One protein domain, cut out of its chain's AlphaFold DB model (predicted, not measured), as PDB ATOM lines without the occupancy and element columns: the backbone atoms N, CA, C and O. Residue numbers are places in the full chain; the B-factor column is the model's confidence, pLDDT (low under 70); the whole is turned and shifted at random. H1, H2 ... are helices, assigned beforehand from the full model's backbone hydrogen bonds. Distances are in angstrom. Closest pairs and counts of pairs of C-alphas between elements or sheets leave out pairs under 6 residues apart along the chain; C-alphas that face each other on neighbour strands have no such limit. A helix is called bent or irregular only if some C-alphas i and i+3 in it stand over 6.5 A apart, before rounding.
ATOM      1  N   HIS A   2     -31.476  22.248 -14.124       94.00
ATOM      2  CA  HIS A   2     -31.875  22.328 -15.541       94.00
ATOM      3  C   HIS A   2     -30.887  23.138 -16.394       94.00
ATOM      4  O   HIS A   2     -30.335  22.598 -17.342       94.00
ATOM      5  N   THR A   3     -30.591  24.382 -16.000       93.00
ATOM      6  CA  THR A   3     -29.689  25.276 -16.746       93.00
ATOM      7  C   THR A   3     -28.314  24.659 -16.995       93.00
ATOM      8  O   THR A   3     -27.871  24.644 -18.130       93.00
ATOM      9  N   TYR A   4     -27.675  24.057 -15.984       95.88
ATOM     10  CA  TYR A   4     -26.359  23.421 -16.158       95.88
ATOM     11  C   TYR A   4     -26.387  22.263 -17.157       95.88
ATOM     12  O   TYR A   4     -25.516  22.161 -18.015       95.88
ATOM     13  N   ARG A   5     -27.413  21.407 -17.082       97.38
ATOM     14  CA  ARG A   5     -27.584  20.298 -18.031       97.38
ATOM     15  C   ARG A   5     -27.857  20.806 -19.443       97.38
ATOM     16  O   ARG A   5     -27.317  20.257 -20.392       97.38
ATOM     17  N   PHE A   6     -28.677  21.844 -19.568       96.75
ATOM     18  CA  PHE A   6     -29.011  22.453 -20.848       96.75
ATOM     19  C   PHE A   6     -27.794  23.114 -21.505       96.75
ATOM     20  O   PHE A   6     -27.537  22.868 -22.679       96.75
ATOM     21  N   SER A   7     -27.016  23.887 -20.744       95.81
ATOM     22  CA  SER A   7     -25.779  24.512 -21.218       95.81
ATOM     23  C   SER A   7     -24.747  23.472 -21.654       95.81
ATOM     24  O   SER A   7     -24.195  23.611 -22.739       95.81
ATOM     25  N   GLN A   8     -24.542  22.402 -20.873       97.50
ATOM     26  CA  GLN A   8     -23.649  21.306 -21.272       97.50
ATOM     27  C   GLN A   8     -24.128  20.620 -22.555       97.50
ATOM     28  O   GLN A   8     -23.360  20.485 -23.499       97.50
ATOM     29  N   TRP A   9     -25.409  20.242 -22.622       97.69
ATOM     30  CA  TRP A   9     -25.983  19.611 -23.812       97.69
ATOM     31  C   TRP A   9     -25.845  20.486 -25.068       97.69
ATOM     32  O   TRP A   9     -25.543  19.976 -26.147       97.69
ATOM     33  N   ARG A  10     -26.052  21.804 -24.939       96.50
ATOM     34  CA  ARG A  10     -25.889  22.750 -26.051       96.50
ATOM     35  C   ARG A  10     -24.429  22.825 -26.501       96.50
ATOM     36  O   ARG A  10     -24.176  22.705 -27.695       96.50
ATOM     37  N   ALA A  11     -23.498  22.952 -25.556       97.19
ATOM     38  CA  ALA A  11     -22.065  22.998 -25.834       97.19
ATOM     39  C   ALA A  11     -21.583  21.740 -26.580       97.19
ATOM     40  O   ALA A  11     -20.917  21.856 -27.608       97.19
ATOM     41  N   ASP A  12     -22.015  20.550 -26.141       97.88
ATOM     42  CA  ASP A  12     -21.702  19.279 -26.806       97.88
ATOM     43  C   ASP A  12     -22.231  19.245 -28.251       97.88
ATOM     44  O   ASP A  12     -21.540  18.803 -29.168       97.88
ATOM     45  N   ARG A  13     -23.455  19.745 -28.475       97.81
ATOM     46  CA  ARG A  13     -24.094  19.788 -29.800       97.81
ATOM     47  C   ARG A  13     -23.398  20.748 -30.768       97.81
ATOM     48  O   ARG A  13     -23.405  20.504 -31.970       97.81
ATOM     49  N   GLU A  14     -22.829  21.830 -30.253       96.19
ATOM     50  CA  GLU A  14     -22.161  22.876 -31.039       96.19
ATOM     51  C   GLU A  14     -20.642  22.670 -31.137       96.19
ATOM     52  O   GLU A  14     -19.955  23.426 -31.819       96.19
ATOM     53  N   GLY A  15     -20.104  21.632 -30.486       97.44
ATOM     54  CA  GLY A  15     -18.667  21.361 -30.461       97.44
ATOM     55  C   GLY A  15     -17.871  22.411 -29.681       97.44
ATOM     56  O   GLY A  15     -16.683  22.602 -29.945       97.44
ATOM     57  N   VAL A  16     -18.512  23.100 -28.734       96.75
ATOM     58  CA  VAL A  16     -17.886  24.116 -27.883       96.75
ATOM     59  C   VAL A  16     -17.381  23.445 -26.604       96.75
ATOM     60  O   VAL A  16     -18.180  22.888 -25.854       96.75
ATOM     61  N   PRO A  17     -16.073  23.495 -26.302       97.81
ATOM     62  CA  PRO A  17     -15.567  22.997 -25.032       97.81
ATOM     63  C   PRO A  17     -16.165  23.773 -23.853       97.81
ATOM     64  O   PRO A  17     -15.988  24.987 -23.755       97.81
ATOM     65  N   LEU A  18     -16.841  23.059 -22.952       98.19
ATOM     66  CA  LEU A  18     -17.399  23.608 -21.722       98.19
ATOM     67  C   LEU A  18     -17.070  22.690 -20.543       98.19
ATOM     68  O   LEU A  18     -17.437  21.516 -20.521       98.19
ATOM     69  N   ARG A  19     -16.407  23.260 -19.545       98.00
ATOM     70  CA  ARG A  19     -16.142  22.690 -18.233       98.00
ATOM     71  C   ARG A  19     -16.429  23.766 -17.193       98.00
ATOM     72  O   ARG A  19     -15.761  24.792 -17.148       98.00
ATOM     73  N   TYR A  20     -17.428  23.523 -16.351       97.44
ATOM     74  CA  TYR A  20     -17.736  24.428 -15.246       97.44
ATOM     75  C   TYR A  20     -16.545  24.526 -14.274       97.44
ATOM     76  O   TYR A  20     -15.890  23.505 -14.030       97.44
ATOM     77  N   PRO A  21     -16.288  25.710 -13.684       97.12
ATOM     78  CA  PRO A  21     -15.323  25.842 -12.600       97.12
ATOM     79  C   PRO A  21     -15.774  25.038 -11.364       97.12
ATOM     80  O   PRO A  21     -16.936  24.625 -11.286       97.12
ATOM     81  N   PRO A  22     -14.898  24.840 -10.359       96.44
ATOM     82  CA  PRO A  22     -15.202  24.006  -9.192       96.44
ATOM     83  C   PRO A  22     -16.452  24.432  -8.402       96.44
ATOM     84  O   PRO A  22     -17.060  23.598  -7.731       96.44
ATOM     85  N   ALA A  23     -16.854  25.706  -8.490       95.31
ATOM     86  CA  ALA A  23     -18.064  26.239  -7.875       95.31
ATOM     87  C   ALA A  23     -18.783  27.234  -8.805       95.31
ATOM     88  O   ALA A  23     -18.152  28.058  -9.464       95.31
ATOM     89  N   HIS A  24     -20.119  27.173  -8.837       95.12
ATOM     90  CA  HIS A  24     -20.963  28.153  -9.523       95.12
ATOM     91  C   HIS A  24     -22.320  28.315  -8.801       95.12
ATOM     92  O   HIS A  24     -22.989  27.303  -8.547       95.12
ATOM     93  N   PRO A  25     -22.778  29.553  -8.521       94.12
ATOM     94  CA  PRO A  25     -22.148  30.831  -8.881       94.12
ATOM     95  C   PRO A  25     -20.879  31.131  -8.060       94.12
ATOM     96  O   PRO A  25     -20.777  30.718  -6.909       94.12
ATOM     97  N   PHE A  26     -19.936  31.853  -8.668       95.69
ATOM     98  CA  PHE A  26     -18.717  32.385  -8.036       95.69
ATOM     99  C   PHE A  26     -18.709  33.920  -8.110       95.69
ATOM    100  O   PHE A  26     -19.599  34.501  -8.733       95.69
ATOM    101  N   ASN A  27     -17.735  34.594  -7.487       97.25
ATOM    102  CA  ASN A  27     -17.618  36.053  -7.563       97.25
ATOM    103  C   ASN A  27     -16.849  36.483  -8.833       97.25
ATOM    104  O   ASN A  27     -15.628  36.342  -8.882       97.25
ATOM    105  N   PRO A  28     -17.505  37.070  -9.853       96.94
ATOM    106  CA  PRO A  28     -16.841  37.383 -11.114       96.94
ATOM    107  C   PRO A  28     -16.092  38.724 -11.089       96.94
ATOM    108  O   PRO A  28     -15.449  39.074 -12.077       96.94
ATOM    109  N   LEU A  29     -16.168  39.506 -10.001       97.94
ATOM    110  CA  LEU A  29     -15.729  40.907  -9.996       97.94
ATOM    111  C   LEU A  29     -14.264  41.086 -10.394       97.94
ATOM    112  O   LEU A  29     -13.967  42.018 -11.137       97.94
ATOM    113  N   LYS A  30     -13.350  40.223  -9.929       97.31
ATOM    114  CA  LYS A  30     -11.929  40.332 -10.300       97.31
ATOM    115  C   LYS A  30     -11.720  40.096 -11.801       97.31
ATOM    116  O   LYS A  30     -11.032  40.887 -12.436       97.31
ATOM    117  N   ALA A  31     -12.376  39.095 -12.388       98.19
ATOM    118  CA  ALA A  31     -12.305  38.845 -13.829       98.19
ATOM    119  C   ALA A  31     -12.946  39.969 -14.661       98.19
ATOM    120  O   ALA A  31     -12.356  40.415 -15.640       98.19
ATOM    121  N   LEU A  32     -14.111  40.482 -14.250       98.50
ATOM    122  CA  LEU A  32     -14.772  41.595 -14.946       98.50
ATOM    123  C   LEU A  32     -13.923  42.873 -14.911       98.50
ATOM    124  O   LEU A  32     -13.756  43.537 -15.931       98.50
ATOM    125  N   ARG A  33     -13.337  43.195 -13.754       98.75
ATOM    126  CA  ARG A  33     -12.408  44.326 -13.606       98.75
ATOM    127  C   ARG A  33     -11.140  44.139 -14.425       98.75
ATOM    128  O   ARG A  33     -10.654  45.100 -15.006       98.75
ATOM    129  N   LEU A  34     -10.629  42.916 -14.519       98.56
ATOM    130  CA  LEU A  34      -9.488  42.618 -15.375       98.56
ATOM    131  C   LEU A  34      -9.811  42.896 -16.851       98.56
ATOM    132  O   LEU A  34      -8.994  43.507 -17.535       98.56
ATOM    133  N   CYS A  35     -11.012  42.549 -17.326       98.56
ATOM    134  CA  CYS A  35     -11.453  42.925 -18.672       98.56
ATOM    135  C   CYS A  35     -11.501  44.450 -18.851       98.56
ATOM    136  O   CYS A  35     -10.966  44.949 -19.837       98.56
ATOM    137  N   ILE A  36     -12.060  45.197 -17.888       98.56
ATOM    138  CA  ILE A  36     -12.083  46.673 -17.916       98.56
ATOM    139  C   ILE A  36     -10.663  47.247 -17.998       98.56
ATOM    140  O   ILE A  36     -10.384  48.085 -18.852       98.56
ATOM    141  N   ALA A  37      -9.744  46.759 -17.163       98.12
ATOM    142  CA  ALA A  37      -8.358  47.220 -17.126       98.12
ATOM    143  C   ALA A  37      -7.595  46.977 -18.441       98.12
ATOM    144  O   ALA A  37      -6.611  47.654 -18.729       98.12
ATOM    145  N   ARG A  38      -8.051  46.015 -19.249       97.44
ATOM    146  CA  ARG A  38      -7.502  45.699 -20.574       97.44
ATOM    147  C   ARG A  38      -8.299  46.333 -21.719       97.44
ATOM    148  O   ARG A  38      -8.058  46.020 -22.877       97.44
ATOM    149  N   GLY A  39      -9.230  47.236 -21.414       97.00
ATOM    150  CA  GLY A  39     -10.036  47.929 -22.419       97.00
ATOM    151  C   GLY A  39     -11.106  47.051 -23.066       97.00
ATOM    152  O   GLY A  39     -11.525  47.329 -24.186       97.00
ATOM    153  N   CYS A  40     -11.536  45.989 -22.380       96.62
ATOM    154  CA  CYS A  40     -12.545  45.036 -22.847       96.62
ATOM    155  C   CYS A  40     -12.224  44.415 -24.216       96.62
ATOM    156  O   CYS A  40     -13.133  44.067 -24.972       96.62
ATOM    157  N   ASP A  41     -10.940  44.271 -24.548       95.75
ATOM    158  CA  ASP A  41     -10.543  43.703 -25.825       95.75
ATOM    159  C   ASP A  41     -10.969  42.227 -25.939       95.75
ATOM    160  O   ASP A  41     -10.997  41.464 -24.964       95.75
ATOM    161  N   ALA A  42     -11.307  41.810 -27.160       96.81
ATOM    162  CA  ALA A  42     -11.856  40.482 -27.411       96.81
ATOM    163  C   ALA A  42     -10.883  39.344 -27.055       96.81
ATOM    164  O   ALA A  42     -11.336  38.242 -26.735       96.81
ATOM    165  N   ALA A  43      -9.567  39.582 -27.102       97.44
ATOM    166  CA  ALA A  43      -8.572  38.570 -26.768       97.44
ATOM    167  C   ALA A  43      -8.508  38.342 -25.252       97.44
ATOM    168  O   ALA A  43      -8.535  37.190 -24.818       97.44
ATOM    169  N   THR A  44      -8.522  39.410 -24.449       98.00
ATOM    170  CA  THR A  44      -8.606  39.314 -22.984       98.00
ATOM    171  C   THR A  44      -9.902  38.635 -22.556       98.00
ATOM    172  O   THR A  44      -9.860  37.674 -21.788       98.00
ATOM    173  N   VAL A  45     -11.053  39.073 -23.085       98.25
ATOM    174  CA  VAL A  45     -12.351  38.460 -22.756       98.25
ATOM    175  C   VAL A  45     -12.336  36.969 -23.096       98.25
ATOM    176  O   VAL A  45     -12.721  36.146 -22.266       98.25
ATOM    177  N   ARG A  46     -11.824  36.596 -24.275       98.25
ATOM    178  CA  ARG A  46     -11.700  35.188 -24.674       98.25
ATOM    179  C   ARG A  46     -10.792  34.396 -23.742       98.25
ATOM    180  O   ARG A  46     -11.173  33.306 -23.345       98.25
ATOM    181  N   ALA A  47      -9.640  34.934 -23.357       98.44
ATOM    182  CA  ALA A  47      -8.723  34.257 -22.444       98.44
ATOM    183  C   ALA A  47      -9.337  34.039 -21.049       98.44
ATOM    184  O   ALA A  47      -9.148  32.971 -20.467       98.44
ATOM    185  N   VAL A  48     -10.111  35.005 -20.540       98.50
ATOM    186  CA  VAL A  48     -10.877  34.864 -19.289       98.50
ATOM    187  C   VAL A  48     -11.943  33.775 -19.424       98.50
ATOM    188  O   VAL A  48     -12.042  32.903 -18.559       98.50
ATOM    189  N   PHE A  49     -12.719  33.783 -20.514       98.25
ATOM    190  CA  PHE A  49     -13.718  32.745 -20.776       98.25
ATOM    191  C   PHE A  49     -13.083  31.360 -20.926       98.25
ATOM    192  O   PHE A  49     -13.577  30.405 -20.337       98.25
ATOM    193  N   ASP A  50     -11.978  31.246 -21.661       98.56
ATOM    194  CA  ASP A  50     -11.275  29.984 -21.855       98.56
ATOM    195  C   ASP A  50     -10.756  29.440 -20.516       98.56
ATOM    196  O   ASP A  50     -10.999  28.287 -20.174       98.56
ATOM    197  N   HIS A  51     -10.128  30.282 -19.700       98.69
ATOM    198  CA  HIS A  51      -9.625  29.872 -18.394       98.69
ATOM    199  C   HIS A  51     -10.738  29.334 -17.474       98.69
ATOM    200  O   HIS A  51     -10.605  28.262 -16.882       98.69
ATOM    201  N   ILE A  52     -11.857  30.054 -17.372       98.38
ATOM    202  CA  ILE A  52     -12.929  29.710 -16.427       98.38
ATOM    203  C   ILE A  52     -13.817  28.585 -16.958       98.38
ATOM    204  O   ILE A  52     -14.173  27.678 -16.209       98.38
ATOM    205  N   TRP A  53     -14.192  28.648 -18.236       98.19
ATOM    206  CA  TRP A  53     -15.282  27.851 -18.804       98.19
ATOM    207  C   TRP A  53     -14.837  26.796 -19.808       98.19
ATOM    208  O   TRP A  53     -15.564  25.829 -19.988       98.19
ATOM    209  N   ARG A  54     -13.676  26.930 -20.460       98.38
ATOM    210  CA  ARG A  54     -13.103  25.839 -21.273       98.38
ATOM    211  C   ARG A  54     -12.245  24.932 -20.400       98.38
ATOM    212  O   ARG A  54     -12.416  23.716 -20.424       98.38
ATOM    213  N   ASP A  55     -11.350  25.532 -19.622       98.31
ATOM    214  CA  ASP A  55     -10.371  24.808 -18.812       98.31
ATOM    215  C   ASP A  55     -10.953  24.414 -17.439       98.31
ATOM    216  O   ASP A  55     -10.503  23.440 -16.825       98.31
ATOM    217  N   GLY A  56     -12.015  25.098 -16.992       98.00
ATOM    218  CA  GLY A  56     -12.712  24.811 -15.736       98.00
ATOM    219  C   GLY A  56     -11.946  25.262 -14.499       98.00
ATOM    220  O   GLY A  56     -12.055  24.626 -13.451       98.00
ATOM    221  N   ILE A  57     -11.127  26.308 -14.617       98.25
ATOM    222  CA  ILE A  57     -10.276  26.794 -13.531       98.25
ATOM    223  C   ILE A  57     -10.996  27.939 -12.812       98.25
ATOM    224  O   ILE A  57     -11.394  28.936 -13.414       98.25
ATOM    225  N   GLY A  58     -11.205  27.782 -11.504       97.19
ATOM    226  CA  GLY A  58     -11.828  28.812 -10.673       97.19
ATOM    227  C   GLY A  58     -10.849  29.935 -10.332       97.19
ATOM    228  O   GLY A  58      -9.698  29.671 -10.010       97.19
ATOM    229  N   ILE A  59     -11.329  31.179 -10.337       97.44
ATOM    230  CA  ILE A  59     -10.538  32.377  -9.994       97.44
ATOM    231  C   ILE A  59     -10.646  32.786  -8.516       97.44
ATOM    232  O   ILE A  59     -10.076  33.795  -8.116       97.44
ATOM    233  N   ASP A  60     -11.405  32.033  -7.714       95.12
ATOM    234  CA  ASP A  60     -11.524  32.267  -6.270       95.12
ATOM    235  C   ASP A  60     -10.310  31.731  -5.490       95.12
ATOM    236  O   ASP A  60     -10.115  32.103  -4.335       95.12
ATOM    237  N   SER A  61      -9.503  30.849  -6.098       95.00
ATOM    238  CA  SER A  61      -8.238  30.384  -5.524       95.00
ATOM    239  C   SER A  61      -7.065  31.225  -6.026       95.00
ATOM    240  O   SER A  61      -7.027  31.625  -7.192       95.00
ATOM    241  N   ASP A  62      -6.067  31.431  -5.163       96.25
ATOM    242  CA  ASP A  62      -4.844  32.160  -5.521       96.25
ATOM    243  C   ASP A  62      -4.120  31.512  -6.710       96.25
ATOM    244  O   ASP A  62      -3.608  32.207  -7.583       96.25
ATOM    245  N   GLU A  63      -4.114  30.177  -6.784       97.56
ATOM    246  CA  GLU A  63      -3.505  29.428  -7.887       97.56
ATOM    247  C   GLU A  63      -4.205  29.700  -9.224       97.56
ATOM    248  O   GLU A  63      -3.544  30.042 -10.206       97.56
ATOM    249  N   GLY A  64      -5.538  29.596  -9.269       97.81
ATOM    250  CA  GLY A  64      -6.294  29.835 -10.497       97.81
ATOM    251  C   GLY A  64      -6.202  31.292 -10.943       97.81
ATOM    252  O   GLY A  64      -5.951  31.574 -12.116       97.81
ATOM    253  N   TRP A  65      -6.288  32.226  -9.993       98.25
ATOM    254  CA  TRP A  65      -6.114  33.648 -10.272       98.25
ATOM    255  C   TRP A  65      -4.729  33.973 -10.844       98.25
ATOM    256  O   TRP A  65      -4.631  34.642 -11.876       98.25
ATOM    257  N   ARG A  66      -3.657  33.445 -10.239       98.06
ATOM    258  CA  ARG A  66      -2.290  33.601 -10.756       98.06
ATOM    259  C   ARG A  66      -2.125  32.990 -12.142       98.06
ATOM    260  O   ARG A  66      -1.543  33.631 -13.009       98.06
ATOM    261  N   ALA A  67      -2.677  31.804 -12.384       98.25
ATOM    262  CA  ALA A  67      -2.603  31.160 -13.692       98.25
ATOM    263  C   ALA A  67      -3.313  31.976 -14.793       98.25
ATOM    264  O   ALA A  67      -2.854  32.008 -15.939       98.25
ATOM    265  N   LEU A  68      -4.415  32.665 -14.470       98.50
ATOM    266  CA  LEU A  68      -5.055  33.609 -15.392       98.50
ATOM    267  C   LEU A  68      -4.179  34.848 -15.640       98.50
ATOM    268  O   LEU A  68      -4.023  35.260 -16.790       98.50
ATOM    269  N   ALA A  69      -3.595  35.425 -14.587       98.19
ATOM    270  CA  ALA A  69      -2.698  36.575 -14.698       98.19
ATOM    271  C   ALA A  69      -1.461  36.256 -15.557       98.19
ATOM    272  O   ALA A  69      -1.149  37.000 -16.488       98.19
ATOM    273  N   GLU A  70      -0.822  35.108 -15.321       98.19
ATOM    274  CA  GLU A  70       0.329  34.614 -16.085       98.19
ATOM    275  C   GLU A  70      -0.031  34.398 -17.564       98.19
ATOM    276  O   GLU A  70       0.692  34.857 -18.450       98.19
ATOM    277  N   ARG A  71      -1.196  33.796 -17.857       97.56
ATOM    278  CA  ARG A  71      -1.705  33.630 -19.234       97.56
ATOM    279  C   ARG A  71      -1.845  34.959 -19.978       97.56
ATOM    280  O   ARG A  71      -1.672  35.002 -21.195       97.56
ATOM    281  N   LEU A  72      -2.201  36.019 -19.264       97.44
ATOM    282  CA  LEU A  72      -2.425  37.354 -19.816       97.44
ATOM    283  C   LEU A  72      -1.178  38.250 -19.770       97.44
ATOM    284  O   LEU A  72      -1.242  39.395 -20.228       97.44
ATOM    285  N   GLY A  73      -0.061  37.747 -19.233       97.56
ATOM    286  CA  GLY A  73       1.173  38.509 -19.053       97.56
ATOM    287  C   GLY A  73       0.997  39.698 -18.106       97.56
ATOM    288  O   GLY A  73       1.426  40.802 -18.431       97.56
ATOM    289  N   ILE A  74       0.292  39.501 -16.988       97.56
ATOM    290  CA  ILE A  74       0.033  40.534 -15.977       97.56
ATOM    291  C   ILE A  74       0.843  40.213 -14.719       97.56
ATOM    292  O   ILE A  74       0.604  39.192 -14.080       97.56
ATOM    293  N   ASP A  75       1.756  41.113 -14.350       94.81
ATOM    294  CA  ASP A  75       2.655  40.920 -13.204       94.81
ATOM    295  C   ASP A  75       1.934  41.047 -11.851       94.81
ATOM    296  O   ASP A  75       2.119  40.216 -10.965       94.81
ATOM    297  N   ASP A  76       1.090  42.073 -11.694       97.12
ATOM    298  CA  ASP A  76       0.313  42.318 -10.471       97.12
ATOM    299  C   ASP A  76      -1.167  42.538 -10.805       97.12
ATOM    300  O   ASP A  76      -1.664  43.659 -10.965       97.12
ATOM    301  N   ALA A  77      -1.883  41.424 -10.959       97.62
ATOM    302  CA  ALA A  77      -3.300  41.449 -11.288       97.62
ATOM    303  C   ALA A  77      -4.158  41.997 -10.136       97.62
ATOM    304  O   ALA A  77      -5.184  42.620 -10.404       97.62
ATOM    305  N   ASP A  78      -3.754  41.813  -8.874       98.06
ATOM    306  CA  ASP A  78      -4.510  42.315  -7.723       98.06
ATOM    307  C   ASP A  78      -4.438  43.841  -7.613       98.06
ATOM    308  O   ASP A  78      -5.471  44.475  -7.372       98.06
ATOM    309  N   ALA A  79      -3.267  44.443  -7.847       98.38
ATOM    310  CA  ALA A  79      -3.134  45.894  -7.941       98.38
ATOM    311  C   ALA A  79      -3.952  46.447  -9.115       98.38
ATOM    312  O   ALA A  79      -4.737  47.383  -8.928       98.38
ATOM    313  N   LEU A  80      -3.846  45.819 -10.294       98.12
ATOM    314  CA  LEU A  80      -4.552  46.242 -11.505       98.12
ATOM    315  C   LEU A  80      -6.077  46.271 -11.309       98.12
ATOM    316  O   LEU A  80      -6.718  47.284 -11.576       98.12
ATOM    317  N   VAL A  81      -6.677  45.191 -10.793       98.38
ATOM    318  CA  VAL A  81      -8.138  45.129 -10.579       98.38
ATOM    319  C   VAL A  81      -8.612  45.948  -9.377       98.38
ATOM    320  O   VAL A  81      -9.818  46.145  -9.193       98.38
ATOM    321  N   SER A  82      -7.693  46.397  -8.522       98.31
ATOM    322  CA  SER A  82      -8.011  47.200  -7.340       98.31
ATOM    323  C   SER A  82      -7.968  48.704  -7.594       98.31
ATOM    324  O   SER A  82      -8.495  49.447  -6.752       98.31
ATOM    325  N   ALA A  83      -7.402  49.128  -8.726       98.62
ATOM    326  CA  ALA A  83      -7.291  50.521  -9.131       98.62
ATOM    327  C   ALA A  83      -8.673  51.216  -9.165       98.62
ATOM    328  O   ALA A  83      -9.643  50.617  -9.656       98.62
ATOM    329  N   PRO A  84      -8.814  52.439  -8.608       98.62
ATOM    330  CA  PRO A  84     -10.093  53.148  -8.547       98.62
ATOM    331  C   PRO A  84     -10.787  53.273  -9.906       98.62
ATOM    332  O   PRO A  84     -11.957  52.919 -10.026       98.62
ATOM    333  N   GLU A  85     -10.049  53.653 -10.945       98.50
ATOM    334  CA  GLU A  85     -10.545  53.826 -12.308       98.50
ATOM    335  C   GLU A  85     -11.108  52.531 -12.911       98.50
ATOM    336  O   GLU A  85     -12.089  52.564 -13.648       98.50
TER     337      GLU A  85
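This is residues 2 to 85 of the 159 residues of the protein "2-hydroxychromene-2-carboxylate isomerase" of Gammaproteobacteria bacterium (UniProt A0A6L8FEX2). Four short helices, H2 to H5, make a small cluster, and a fifth, H1, lies apart from them at one end of the longest axis, joined to them by the long unnamed stretch of residues 15 to 28. In the cluster H2, H3 and H4 run back and forth in turn, with H3 nearest the mean of all C-alphas, while the short H5 packs crosswise on H2 at the end away from H1. The printed part has 84 residues with five named helices, in the order H1, H2, H3, H4, H5, and no named strand; its class is all helix. It is compact, with a radius of gyration of the C-alphas of 13.6 A, and elongated, spanning 40 by 24 by 20 A.

H1 is residues 2 to 14, from C-alpha 2 at (-31.875, 22.328, -15.541), and is 18.3 A from first to last C-alpha. H2 is residues 29 to 37, 12.0 A long. H3 is residues 42 to 54, 15.9 A long, from C-alpha 42 at (-11.856, 40.482, -27.411); it is neither bent nor irregular, but only just: C-alphas 51 and 54 are 6.1 A apart. H4 is residues 62 to 71, 14.1 A long. H5 is residues 77 to 82, 8.4 A long, and ends with C-alpha 82 at (-8.011, 47.200, -7.340).

H1 touches no helix and is apart from H2, H3, H4 and H5. H2 and H3 form a helical hairpin and only just touch, with 3 pairs of C-alphas within 8 A; residues 44 to 48 alone of H3 take part. Their closest C-alphas are those of Cys 35 and Val 45, 6.1 A apart, and they run opposite ways at a shallow tilt of 21 degrees. H3 and H4 form a second helical hairpin, opposite ways at a steep tilt of 39 degrees. H3 touches H4 with residues 47 to 51 alone, and the closest C-alphas, of His 51 and Leu 68, are 6.6 A apart. H2 and H4 are near each other, with 5 pairs of C-alphas within 10 A. H5 touches H2 about perpendicular, at 89 degrees; their closest C-alphas, of Arg 33 and Val 81, are 5.3 A apart. H4 and H5 are close but not clearly touching, with the C-alphas of Ala 69 and Ala 77 6.0 A apart, and H3 and H5 are apart. In H1, H2, H3, H4 and H5 every O i to N i+4 pair is within hydrogen-bond range.

The two C-alphas farthest apart, those of Arg 13 and Pro 84, are 42.0 A from each other. The printed part has no cut. The link from H1 to H2, 14 residues, is long; those from H2 to H3 and H4 to H5 are tight, and that from H3 to H4 is short. The mean pLDDT of the printed part is 97.4, and no printed residue is under 70.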